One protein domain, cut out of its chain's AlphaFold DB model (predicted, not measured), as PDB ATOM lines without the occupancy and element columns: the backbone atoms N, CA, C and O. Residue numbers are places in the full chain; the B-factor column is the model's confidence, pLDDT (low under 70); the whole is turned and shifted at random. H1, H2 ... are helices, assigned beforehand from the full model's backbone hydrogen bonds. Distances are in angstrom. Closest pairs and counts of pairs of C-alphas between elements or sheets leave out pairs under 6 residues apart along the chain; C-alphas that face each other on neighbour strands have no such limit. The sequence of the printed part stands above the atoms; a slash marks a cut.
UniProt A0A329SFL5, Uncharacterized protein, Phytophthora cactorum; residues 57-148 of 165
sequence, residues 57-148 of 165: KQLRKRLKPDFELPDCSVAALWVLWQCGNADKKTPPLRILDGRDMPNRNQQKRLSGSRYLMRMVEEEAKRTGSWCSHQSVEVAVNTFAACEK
ATOM      1  N   LYS A  57      40.843   2.011   9.132       48.75
ATOM      2  CA  LYS A  57      40.642   1.221   7.909       48.75
ATOM      3  C   LYS A  57      39.597   0.113   8.090       48.75
ATOM      4  O   LYS A  57      38.822  -0.149   7.174       48.75
ATOM      5  N   GLN A  58      39.545  -0.518   9.262       47.69
ATOM      6  CA  GLN A  58      38.521  -1.511   9.603       47.69
ATOM      7  C   GLN A  58      37.162  -0.858   9.885       47.69
ATOM      8  O   GLN A  58      36.148  -1.440   9.515       47.69
ATOM      9  N   LEU A  59      37.130   0.348  10.466       50.81
ATOM     10  CA  LEU A  59      35.900   1.138  10.609       50.81
ATOM     11  C   LEU A  59      35.340   1.551   9.238       50.81
ATOM     12  O   LEU A  59      34.158   1.348   8.982       50.81
ATOM     13  N   ARG A  60      36.198   2.015   8.316       51.31
ATOM     14  CA  ARG A  60      35.820   2.335   6.924       51.31
ATOM     15  C   ARG A  60      35.289   1.119   6.163       51.31
ATOM     16  O   ARG A  60      34.253   1.211   5.522       51.31
ATOM     17  N   LYS A  61      35.934  -0.047   6.300       52.69
ATOM     18  CA  LYS A  61      35.483  -1.310   5.677       52.69
ATOM     19  C   LYS A  61      34.165  -1.846   6.268       52.69
ATOM     20  O   LYS A  61      33.541  -2.712   5.665       52.69
ATOM     21  N   ARG A  62      33.766  -1.376   7.457       47.94
ATOM     22  CA  ARG A  62      32.536  -1.774   8.164       47.94
ATOM     23  C   ARG A  62      31.376  -0.797   7.984       47.94
ATOM     24  O   ARG A  62      30.292  -1.093   8.490       47.94
ATOM     25  N   LEU A  63      31.561   0.316   7.268       55.66
ATOM     26  CA  LEU A  63      30.418   1.054   6.738       55.66
ATOM     27  C   LEU A  63      29.644   0.078   5.855       55.66
ATOM     28  O   LEU A  63      30.178  -0.442   4.875       55.66
ATOM     29  N   LYS A  64      28.429  -0.264   6.290       57.25
ATOM     30  CA  LYS A  64      27.574  -1.212   5.579       57.25
ATOM     31  C   LYS A  64      27.399  -0.736   4.128       57.25
ATOM     32  O   LYS A  64      27.391   0.477   3.906       57.25
ATOM     33  N   PRO A  65      27.199  -1.646   3.160       58.53
ATOM     34  CA  PRO A  65      26.788  -1.253   1.809       58.53
ATOM     35  C   PRO A  65      25.541  -0.346   1.818       58.53
ATOM     36  O   PRO A  65      25.393   0.492   0.937       58.53
ATOM     37  N   ASP A  66      24.729  -0.421   2.875       66.06
ATOM     38  CA  ASP A  66      23.528   0.398   3.078       66.06
ATOM     39  C   ASP A  66      23.772   1.639   3.958       66.06
ATOM     40  O   ASP A  66      22.854   2.154   4.597       66.06
ATOM     41  N   PHE A  67      25.019   2.106   4.086       72.31
ATOM     42  CA  PHE A  67      25.292   3.320   4.847       72.31
ATOM     43  C   PHE A  67      24.687   4.544   4.159       72.31
ATOM     44  O   PHE A  67      25.069   4.921   3.048       72.31
ATOM     45  N   GLU A  68      23.815   5.235   4.882       77.94
ATOM     46  CA  GLU A  68      23.275   6.516   4.464       77.94
ATOM     47  C   GLU A  68      23.650   7.606   5.455       77.94
ATOM     48  O   GLU A  68      23.526   7.445   6.673       77.94
ATOM     49  N   LEU A  69      24.080   8.751   4.921       78.19
ATOM     50  CA  LEU A  69      24.221   9.944   5.736       78.19
ATOM     51  C   LEU A  69      22.842  10.322   6.292       78.19
ATOM     52  O   LEU A  69      21.912  10.516   5.496       78.19
ATOM     53  N   PRO A  70      22.695  10.459   7.621       79.00
ATOM     54  CA  PRO A  70      21.410  10.779   8.215       79.00
ATOM     55  C   PRO A  70      20.937  12.148   7.732       79.00
ATOM     56  O   PRO A  70      21.707  13.111   7.710       79.00
ATOM     57  N   ASP A  71      19.666  12.234   7.355       78.38
ATOM     58  CA  ASP A  71      18.998  13.520   7.189       78.38
ATOM     59  C   ASP A  71      18.738  14.092   8.583       78.38
ATOM     60  O   ASP A  71      17.881  13.630   9.330       78.38
ATOM     61  N   CYS A  72      19.576  15.047   8.973       77.75
ATOM     62  CA  CYS A  72      19.575  15.651  10.297       77.75
ATOM     63  C   CYS A  72      19.921  17.142  10.207       77.75
ATOM     64  O   CYS A  72      20.313  17.644   9.149       77.75
ATOM     65  N   SER A  73      19.752  17.860  11.320       83.81
ATOM     66  CA  SER A  73      20.134  19.269  11.413       83.81
ATOM     67  C   SER A  73      21.648  19.451  11.254       83.81
ATOM     68  O   SER A  73      22.433  18.528  11.473       83.81
ATOM     69  N   VAL A  74      22.079  20.667  10.908       83.75
ATOM     70  CA  VAL A  74      23.510  20.991  10.755       83.75
ATOM     71  C   VAL A  74      24.274  20.779  12.070       83.75
ATOM     72  O   VAL A  74      25.384  20.253  12.047       83.75
ATOM     73  N   ALA A  75      23.651  21.089  13.211       81.19
ATOM     74  CA  ALA A  75      24.214  20.842  14.537       81.19
ATOM     75  C   ALA A  75      24.428  19.341  14.808       81.19
ATOM     76  O   ALA A  75      25.519  18.923  15.195       81.19
ATOM     77  N   ALA A  76      23.419  18.506  14.537       80.62
ATOM     78  CA  ALA A  76      23.540  17.054  14.685       80.62
ATOM     79  C   ALA A  76      24.593  16.475  13.723       80.62
ATOM     80  O   ALA A  76      25.379  15.604  14.099       80.62
ATOM     81  N   LEU A  77      24.657  17.002  12.498       84.00
ATOM     82  CA  LEU A  77      25.670  16.634  11.518       84.00
ATOM     83  C   LEU A  77      27.085  16.996  11.991       84.00
ATOM     84  O   LEU A  77      27.997  16.207  11.769       84.00
ATOM     85  N   TRP A  78      27.277  18.132  12.668       85.75
ATOM     86  CA  TRP A  78      28.566  18.520  13.253       85.75
ATOM     87  C   TRP A  78      28.999  17.591  14.391       85.75
ATOM     88  O   TRP A  78      30.153  17.162  14.433       85.75
ATOM     89  N   VAL A  79      28.072  17.192  15.265       84.38
ATOM     90  CA  VAL A  79      28.353  16.191  16.306       84.38
ATOM     91  C   VAL A  79      28.788  14.867  15.673       84.38
ATOM     92  O   VAL A  79      29.827  14.316  16.033       84.38
ATOM     93  N   LEU A  80      28.066  14.383  14.657       82.50
ATOM     94  CA  LEU A  80      28.453  13.182  13.906       82.50
ATOM     95  C   LEU A  80      29.785  13.359  13.163       82.50
ATOM     96  O   LEU A  80      30.556  12.407  13.016       82.50
ATOM     97  N   TRP A  81      30.077  14.571  12.692       88.00
ATOM     98  CA  TRP A  81      31.322  14.907  12.012       88.00
ATOM     99  C   TRP A  81      32.536  14.737  12.920       88.00
ATOM    100  O   TRP A  81      33.538  14.161  12.484       88.00
ATOM    101  N   GLN A  82      32.431  15.193  14.170       83.69
ATOM    102  CA  GLN A  82      33.518  15.148  15.148       83.69
ATOM    103  C   GLN A  82      33.592  13.824  15.913       83.69
ATOM    104  O   GLN A  82      34.684  13.269  16.058       83.69
ATOM    105  N   CYS A  83      32.449  13.308  16.363       82.19
ATOM    106  CA  CYS A  83      32.373  12.213  17.332       82.19
ATOM    107  C   CYS A  83      31.904  10.883  16.720       82.19
ATOM    108  O   CYS A  83      32.181   9.822  17.272       82.19
ATOM    109  N   GLY A  84      31.238  10.909  15.561       82.62
ATOM    110  CA  GLY A  84      30.608   9.717  14.988       82.62
ATOM    111  C   GLY A  84      29.397   9.254  15.802       82.62
ATOM    112  O   GLY A  84      28.777  10.033  16.521       82.62
ATOM    113  N   ASN A  85      29.036   7.980  15.662       76.06
ATOM    114  CA  ASN A  85      27.955   7.337  16.401       76.06
ATOM    115  C   ASN A  85      28.349   5.891  16.742       76.06
ATOM    116  O   ASN A  85      28.446   5.042  15.850       76.06
ATOM    117  N   ALA A  86      28.568   5.617  18.029       70.06
ATOM    118  CA  ALA A  86      28.984   4.302  18.510       70.06
ATOM    119  C   ALA A  86      27.903   3.229  18.292       70.06
ATOM    120  O   ALA A  86      28.217   2.147  17.790       70.06
ATOM    121  N   ASP A  87      26.635   3.552  18.565       69.81
ATOM    122  CA  ASP A  87      25.498   2.625  18.450       69.81
ATOM    123  C   ASP A  87      25.335   2.117  17.016       69.81
ATOM    124  O   ASP A  87      25.190   0.922  16.751       69.81
ATOM    125  N   LYS A  88      25.445   3.039  16.055       69.94
ATOM    126  CA  LYS A  88      25.381   2.749  14.618       69.94
ATOM    127  C   LYS A  88      26.731   2.331  14.034       69.94
ATOM    128  O   LYS A  88      26.843   2.202  12.815       69.94
ATOM    129  N   LYS A  89      27.761   2.138  14.869       68.62
ATOM    130  CA  LYS A  89      29.140   1.798  14.470       68.62
ATOM    131  C   LYS A  89      29.679   2.708  13.359       68.62
ATOM    132  O   LYS A  89      30.433   2.274  12.490       68.62
ATOM    133  N   THR A  90      29.257   3.968  13.370       72.94
ATOM    134  CA  THR A  90      29.644   4.973  12.386       72.94
ATOM    135  C   THR A  90      30.806   5.771  12.964       72.94
ATOM    136  O   THR A  90      30.645   6.399  14.009       72.94
ATOM    137  N   PRO A  91      31.990   5.763  12.336       79.38
ATOM    138  CA  PRO A  91      33.084   6.600  12.808       79.38
ATOM    139  C   PRO A  91      32.773   8.089  12.565       79.38
ATOM    140  O   PRO A  91      31.855   8.408  11.804       79.38
ATOM    141  N   PRO A  92      33.555   9.017  13.146       85.56
ATOM    142  CA  PRO A  92      33.458  10.437  12.824       85.56
ATOM    143  C   PRO A  92      33.424  10.684  11.313       85.56
ATOM    144  O   PRO A  92      34.312  10.240  10.585       85.56
ATOM    145  N   LEU A  93      32.430  11.414  10.808       84.06
ATOM    146  CA  LEU A  93      32.284  11.570   9.352       84.06
ATOM    147  C   LEU A  93      33.493  12.284   8.716       84.06
ATOM    148  O   LEU A  93      33.806  12.054   7.544       84.06
ATOM    149  N   ARG A  94      34.239  13.082   9.500       85.00
ATOM    150  CA  ARG A  94      35.447  13.792   9.050       85.00
ATOM    151  C   ARG A  94      36.533  12.883   8.485       85.00
ATOM    152  O   ARG A  94      37.276  13.319   7.605       85.00
ATOM    153  N   ILE A  95      36.595  11.630   8.939       80.56
ATOM    154  CA  ILE A  95      37.601  10.660   8.496       80.56
ATOM    155  C   ILE A  95      37.170   9.842   7.269       80.56
ATOM    156  O   ILE A  95      37.969   9.035   6.794       80.56
ATOM    157  N   LEU A  96      35.937   9.998   6.782       81.00
ATOM    158  CA  LEU A  96      35.407   9.231   5.651       81.00
ATOM    159  C   LEU A  96      35.760   9.878   4.314       81.00
ATOM    160  O   LEU A  96      35.641  11.093   4.164       81.00
ATOM    161  N   ASP A  97      36.141   9.086   3.324       81.62
ATOM    162  CA  ASP A  97      36.369   9.548   1.955       81.62
ATOM    163  C   ASP A  97      35.169   9.210   1.053       81.62
ATOM    164  O   ASP A  97      34.332   8.371   1.376       81.62
ATOM    165  N   GLY A  98      35.072   9.839  -0.119       77.38
ATOM    166  CA  GLY A  98      34.045   9.513  -1.110       77.38
ATOM    167  C   GLY A  98      34.081   8.038  -1.529       77.38
ATOM    168  O   GLY A  98      33.043   7.449  -1.807       77.38
ATOM    169  N   ARG A  99      35.254   7.397  -1.502       79.62
ATOM    170  CA  ARG A  99      35.386   5.957  -1.784       79.62
ATOM    171  C   ARG A  99      34.717   5.068  -0.730       79.62
ATOM    172  O   ARG A  99      34.415   3.923  -1.042       79.62
ATOM    173  N   ASP A 100      34.476   5.593   0.471       77.81
ATOM    174  CA  ASP A 100      33.791   4.879   1.555       77.81
ATOM    175  C   ASP A 100      32.259   4.965   1.430       77.81
ATOM    176  O   ASP A 100      31.535   4.318   2.182       77.81
ATOM    177  N   MET A 101      31.742   5.787   0.509       80.25
ATOM    178  CA  MET A 101      30.306   5.948   0.298       80.25
ATOM    179  C   MET A 101      29.787   4.937  -0.730       80.25
ATOM    180  O   MET A 101      30.410   4.772  -1.783       80.25
ATOM    181  N   PRO A 102      28.605   4.341  -0.500       79.94
ATOM    182  CA  PRO A 102      28.110   3.247  -1.337       79.94
ATOM    183  C   PRO A 102      27.697   3.687  -2.744       79.94
ATOM    184  O   PRO A 102      27.690   2.885  -3.672       79.94
ATOM    185  N   ASN A 103      27.355   4.966  -2.934       81.81
ATOM    186  CA  ASN A 103      26.945   5.492  -4.232       81.81
ATOM    187  C   ASN A 103      27.329   6.967  -4.426       81.81
ATOM    188  O   ASN A 103      27.627   7.705  -3.483       81.81
ATOM    189  N   ARG A 104      27.262   7.427  -5.682       81.94
ATOM    190  CA  ARG A 104      27.637   8.792  -6.087       81.94
ATOM    191  C   ARG A 104      26.790   9.886  -5.422       81.94
ATOM    192  O   ARG A 104      27.247  11.024  -5.321       81.94
ATOM    193  N   ASN A 105      25.566   9.584  -4.989       81.94
ATOM    194  CA  ASN A 105      24.723  10.549  -4.283       81.94
ATOM    195  C   ASN A 105      25.246  10.787  -2.859       81.94
ATOM    196  O   ASN A 105      25.498  11.931  -2.482       81.94
ATOM    197  N   GLN A 106      25.516   9.712  -2.115       81.12
ATOM    198  CA  GLN A 106      26.109   9.786  -0.777       81.12
ATOM    199  C   GLN A 106      27.507  10.425  -0.814       81.12
ATOM    200  O   GLN A 106      27.822  11.258   0.032       81.12
ATOM    201  N   GLN A 107      28.301  10.165  -1.862       84.19
ATOM    202  CA  GLN A 107      29.568  10.876  -2.110       84.19
ATOM    203  C   GLN A 107      29.386  12.393  -2.177       84.19
ATOM    204  O   GLN A 107      30.078  13.135  -1.483       84.19
ATOM    205  N   LYS A 108      28.431  12.864  -2.988       82.38
ATOM    206  CA  LYS A 108      28.141  14.299  -3.125       82.38
ATOM    207  C   LYS A 108      27.646  14.905  -1.816       82.38
ATOM    208  O   LYS A 108      28.060  16.015  -1.482       82.38
ATOM    209  N   ARG A 109      26.792  14.188  -1.076       83.12
ATOM    210  CA  ARG A 109      26.317  14.612   0.250       83.12
ATOM    211  C   ARG A 109      27.490  14.766   1.216       83.12
ATOM    212  O   ARG A 109      27.640  15.844   1.780       83.12
ATOM    213  N   LEU A 110      28.382  13.775   1.300       86.44
ATOM    214  CA  LEU A 110      29.579  13.837   2.144       86.44
ATOM    215  C   LEU A 110      30.491  15.014   1.771       86.44
ATOM    216  O   LEU A 110      30.992  15.704   2.655       86.44
ATOM    217  N   SER A 111      30.702  15.275   0.476       83.50
ATOM    218  CA  SER A 111      31.477  16.439   0.019       83.50
ATOM    219  C   SER A 111      30.829  17.767   0.423       83.50
ATOM    220  O   SER A 111      31.534  18.684   0.841       83.50
ATOM    221  N   GLY A 112      29.499  17.870   0.326       82.12
ATOM    222  CA  GLY A 112      28.743  19.041   0.776       82.12
ATOM    223  C   GLY A 112      28.857  19.258   2.283       82.12
ATOM    224  O   GLY A 112      29.202  20.356   2.717       82.12
ATOM    225  N   SER A 113      28.661  18.197   3.071       85.56
ATOM    226  CA  SER A 113      28.869  18.212   4.520       85.56
ATOM    227  C   SER A 113      30.291  18.652   4.855       85.56
ATOM    228  O   SER A 113      30.468  19.599   5.607       85.56
ATOM    229  N   ARG A 114      31.314  18.060   4.225       88.94
ATOM    230  CA  ARG A 114      32.723  18.414   4.453       88.94
ATOM    231  C   ARG A 114      33.002  19.896   4.253       88.94
ATOM    232  O   ARG A 114      33.743  20.478   5.037       88.94
ATOM    233  N   TYR A 115      32.433  20.488   3.207       85.50
ATOM    234  CA  TYR A 115      32.581  21.913   2.951       85.50
ATOM    235  C   TYR A 115      31.980  22.751   4.088       85.50
ATOM    236  O   TYR A 115      32.669  23.606   4.629       85.50
ATOM    237  N   LEU A 116      30.738  22.464   4.494       83.56
ATOM    238  CA  LEU A 116      30.074  23.178   5.590       83.56
ATOM    239  C   LEU A 116      30.827  23.031   6.915       83.56
ATOM    240  O   LEU A 116      31.079  24.017   7.595       83.56
ATOM    241  N   MET A 117      31.234  21.809   7.262       89.88
ATOM    242  CA  MET A 117      31.931  21.540   8.519       89.88
ATOM    243  C   MET A 117      33.326  22.189   8.541       89.88
ATOM    244  O   MET A 117      33.768  22.629   9.595       89.88
ATOM    245  N   ARG A 118      34.012  22.332   7.395       88.06
ATOM    246  CA  ARG A 118      35.266  23.107   7.333       88.06
ATOM    247  C   ARG A 118      35.062  24.578   7.677       88.06
ATOM    248  O   ARG A 118      35.882  25.112   8.406       88.06
ATOM    249  N   MET A 119      33.972  25.195   7.219       84.69
ATOM    250  CA  MET A 119      33.667  26.587   7.573       84.69
ATOM    251  C   MET A 119      33.471  26.743   9.088       84.69
ATOM    252  O   MET A 119      34.018  27.661   9.687       84.69
ATOM    253  N   VAL A 120      32.749  25.809   9.719       88.00
ATOM    254  CA  VAL A 120      32.573  25.781  11.184       88.00
ATOM    255  C   VAL A 120      33.918  25.594  11.895       88.00
ATOM    256  O   VAL A 120      34.192  26.262  12.884       88.00
ATOM    257  N   GLU A 121      34.777  24.698  11.403       90.12
ATOM    258  CA  GLU A 121      36.097  24.439  11.990       90.12
ATOM    259  C   GLU A 121      37.044  25.642  11.874       90.12
ATOM    260  O   GLU A 121      37.754  25.962  12.827       90.12
ATOM    261  N   GLU A 122      37.069  26.306  10.720       88.38
ATOM    262  CA  GLU A 122      37.856  27.523  10.496       88.38
ATOM    263  C   GLU A 122      37.380  28.657  11.405       88.38
ATOM    264  O   GLU A 122      38.198  29.314  12.051       88.38
ATOM    265  N   GLU A 123      36.066  28.823  11.533       86.06
ATOM    266  CA  GLU A 123      35.460  29.804  12.425       86.06
ATOM    267  C   GLU A 123      35.783  29.518  13.898       86.06
ATOM    268  O   GLU A 123      36.237  30.407  14.616       86.06
ATOM    269  N   ALA A 124      35.654  28.265  14.337       88.38
ATOM    270  CA  ALA A 124      36.000  27.850  15.695       88.38
ATOM    271  C   ALA A 124      37.480  28.095  16.018       88.38
ATOM    272  O   ALA A 124      37.822  28.492  17.133       88.38
ATOM    273  N   LYS A 125      38.375  27.859  15.050       89.12
ATOM    274  CA  LYS A 125      39.807  28.156  15.198       89.12
ATOM    275  C   LYS A 125      40.049  29.657  15.296       89.12
ATOM    276  O   LYS A 125      40.847  30.080  16.128       89.12
ATOM    277  N   ARG A 126      39.345  30.457  14.493       88.31
ATOM    278  CA  ARG A 126      39.454  31.920  14.488       88.31
ATOM    279  C   ARG A 126      38.983  32.547  15.801       88.31
ATOM    280  O   ARG A 126      39.590  33.508  16.258       88.31
ATOM    281  N   THR A 127      37.926  32.013  16.408       87.12
ATOM    282  CA  THR A 127      37.367  32.504  17.681       87.12
ATOM    283  C   THR A 127      38.018  31.879  18.917       87.12
ATOM    284  O   THR A 127      37.642  32.212  20.037       87.12
ATOM    285  N   GLY A 128      38.976  30.962  18.741       85.81
ATOM    286  CA  GLY A 128      39.636  30.261  19.846       85.81
ATOM    287  C   GLY A 128      38.755  29.224  20.555       85.81
ATOM    288  O   GLY A 128      39.153  28.694  21.586       85.81
ATOM    289  N   SER A 129      37.584  28.892  20.002       81.88
ATOM    290  CA  SER A 129      36.649  27.892  20.551       81.88
ATOM    291  C   SER A 129      36.937  26.459  20.070       81.88
ATOM    292  O   SER A 129      36.128  25.547  20.258       81.88
ATOM    293  N   TRP A 130      38.072  26.250  19.397       83.50
ATOM    294  CA  TRP A 130      38.472  24.961  18.840       83.50
ATOM    295  C   TRP A 130      39.227  24.088  19.848       83.50
ATOM    296  O   TRP A 130      40.194  24.521  20.469       83.50
ATOM    297  N   CYS A 131      38.853  22.807  19.911       76.62
ATOM    298  CA  CYS A 131      39.569  21.776  20.660       76.62
ATOM    299  C   CYS A 131      39.900  20.572  19.767       76.62
ATOM    300  O   CYS A 131      39.061  20.115  18.987       76.62
ATOM    301  N   SER A 132      41.112  20.027  19.910       69.81
ATOM    302  CA  SER A 132      41.601  18.863  19.155       69.81
ATOM    303  C   SER A 132      40.850  17.566  19.485       69.81
ATOM    304  O   SER A 132      40.678  16.714  18.609       69.81
ATOM    305  N   HIS A 133      40.396  17.413  20.734       69.81
ATOM    306  CA  HIS A 133      39.635  16.255  21.204       69.81
ATOM    307  C   HIS A 133      38.202  16.688  21.538       69.81
ATOM    308  O   HIS A 133      37.946  17.312  22.562       69.81
ATOM    309  N   GLN A 134      37.276  16.394  20.629       68.81
ATOM    310  CA  GLN A 134      35.881  16.818  20.722       68.81
ATOM    311  C   GLN A 134      35.049  15.708  21.372       68.81
ATOM    312  O   GLN A 134      34.837  14.656  20.762       68.81
ATOM    313  N   SER A 135      34.582  15.933  22.604       77.81
ATOM    314  CA  SER A 135      33.446  15.180  23.150       77.81
ATOM    315  C   SER A 135      32.143  15.690  22.523       77.81
ATOM    316  O   SER A 135      32.131  16.737  21.874       77.81
ATOM    317  N   VAL A 136      31.035  14.968  22.719       75.94
ATOM    318  CA  VAL A 136      29.719  15.383  22.199       75.94
ATOM    319  C   VAL A 136      29.337  16.776  22.713       75.94
ATOM    320  O   VAL A 136      28.934  17.626  21.925       75.94
ATOM    321  N   GLU A 137      29.534  17.034  24.006       78.00
ATOM    322  CA  GLU A 137      29.241  18.328  24.637       78.00
ATOM    323  C   GLU A 137      30.095  19.459  24.057       78.00
ATOM    324  O   GLU A 137      29.577  20.518  23.703       78.00
ATOM    325  N   VAL A 138      31.403  19.222  23.893       77.69
ATOM    326  CA  VAL A 138      32.312  20.217  23.305       77.69
ATOM    327  C   VAL A 138      31.918  20.497  21.856       77.69
ATOM    328  O   VAL A 138      31.854  21.659  21.468       77.69
ATOM    329  N   ALA A 139      31.558  19.470  21.080       81.88
ATOM    330  CA  ALA A 139      31.138  19.646  19.693       81.88
ATOM    331  C   ALA A 139      29.870  20.507  19.585       81.88
ATOM    332  O   ALA A 139      29.812  21.395  18.732       81.88
ATOM    333  N   VAL A 140      28.883  20.288  20.461       85.06
ATOM    334  CA  VAL A 140      27.664  21.109  20.529       85.06
ATOM    335  C   VAL A 140      28.004  22.562  20.863       85.06
ATOM    336  O   VAL A 140      27.561  23.467  20.155       85.06
ATOM    337  N   ASN A 141      28.843  22.791  21.877       83.75
ATOM    338  CA  ASN A 141      29.239  24.138  22.293       83.75
ATOM    339  C   ASN A 141      30.035  24.872  21.204       83.75
ATOM    340  O   ASN A 141      29.758  26.038  20.918       83.75
ATOM    341  N   THR A 142      30.976  24.190  20.542       86.81
ATOM    342  CA  THR A 142      31.725  24.753  19.412       86.81
ATOM    343  C   THR A 142      30.783  25.156  18.278       86.81
ATOM    344  O   THR A 142      30.943  26.234  17.710       86.81
ATOM    345  N   PHE A 143      29.782  24.329  17.955       85.94
ATOM    346  CA  PHE A 143      28.813  24.674  16.916       85.94
ATOM    347  C   PHE A 143      27.972  25.891  17.304       85.94
ATOM    348  O   PHE A 143      27.878  26.826  16.514       85.94
ATOM    349  N   ALA A 144      27.420  25.917  18.520       87.75
ATOM    350  CA  ALA A 144      26.604  27.031  19.007       87.75
ATOM    351  C   ALA A 144      27.370  28.368  18.994       87.75
ATOM    352  O   ALA A 144      26.799  29.407  18.664       87.75
ATOM    353  N   ALA A 145      28.673  28.340  19.288       86.06
ATOM    354  CA  ALA A 145      29.537  29.516  19.211       86.06
ATOM    355  C   ALA A 145      29.769  30.009  17.769       86.06
ATOM    356  O   ALA A 145      29.959  31.204  17.552       86.06
ATOM    357  N   CYS A 146      29.746  29.109  16.782       84.62
ATOM    358  CA  CYS A 146      30.046  29.428  15.382       84.62
ATOM    359  C   CYS A 146      28.796  29.665  14.523       84.62
ATOM    360  O   CYS A 146      28.894  30.320  13.491       84.62
ATOM    361  N   GLU A 147      27.627  29.147  14.916       84.50
ATOM    362  CA  GLU A 147      26.416  29.085  14.082       84.50
ATOM    363  C   GLU A 147      26.039  30.435  13.458       84.50
ATOM    364  O   GLU A 147      25.733  30.505  12.270       84.50
ATOM    365  N   LYS A 148      26.116  31.518  14.238       80.94
ATOM    366  CA  LYS A 148      25.757  32.872  13.781       80.94
ATOM    367  C   LYS A 148      26.797  33.509  12.854       80.94
ATOM    368  O   LYS A 148      26.469  34.458  12.150       80.94
TER     369      LYS A 148
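AT A GLANCE: This is residues 57 to 148 of the 165 residues of an uncharacterized protein of Phytophthora cactorum (UniProt A0A329SFL5). Helix H3 makes the long axis; H4 packs across its later part, H2 packs on H4, long links run beside H3's first part and H1 is apart. The printed part has 92 residues, helices H1 to H4 and no named strand: all helix. It is compact: radius of gyration of the C-alphas 13.1 A, spans 38 by 24 by 21 A.

IN THESE COORDINATES: Find C-alpha 57 at (40.642, 1.221, 7.909), opening H1, residues 57 to 61. H2 is residues 74 to 83; H3, 104 to 126, runs 33.1 A; H4, 136 to 146, ends at (30.046, 29.428, 15.382).

HOW THE PARTS SIT: For instance, H2 touches H4, steep at 46 degrees, closest C-alphas Val 79 and Ala 139, 5.6 A. H3 touches H4 with residues 120 to 124 alone, about perpendicular at 73 degrees, closest C-alphas Val 120 and Cys 146, 6.1 A. Every helical O i to N i+4 pair is within hydrogen-bond range.

THE WHOLE: The printed part has no cut. pLDDT is under 70 at residues 57 to 66, 87 to 89, 132 to 134.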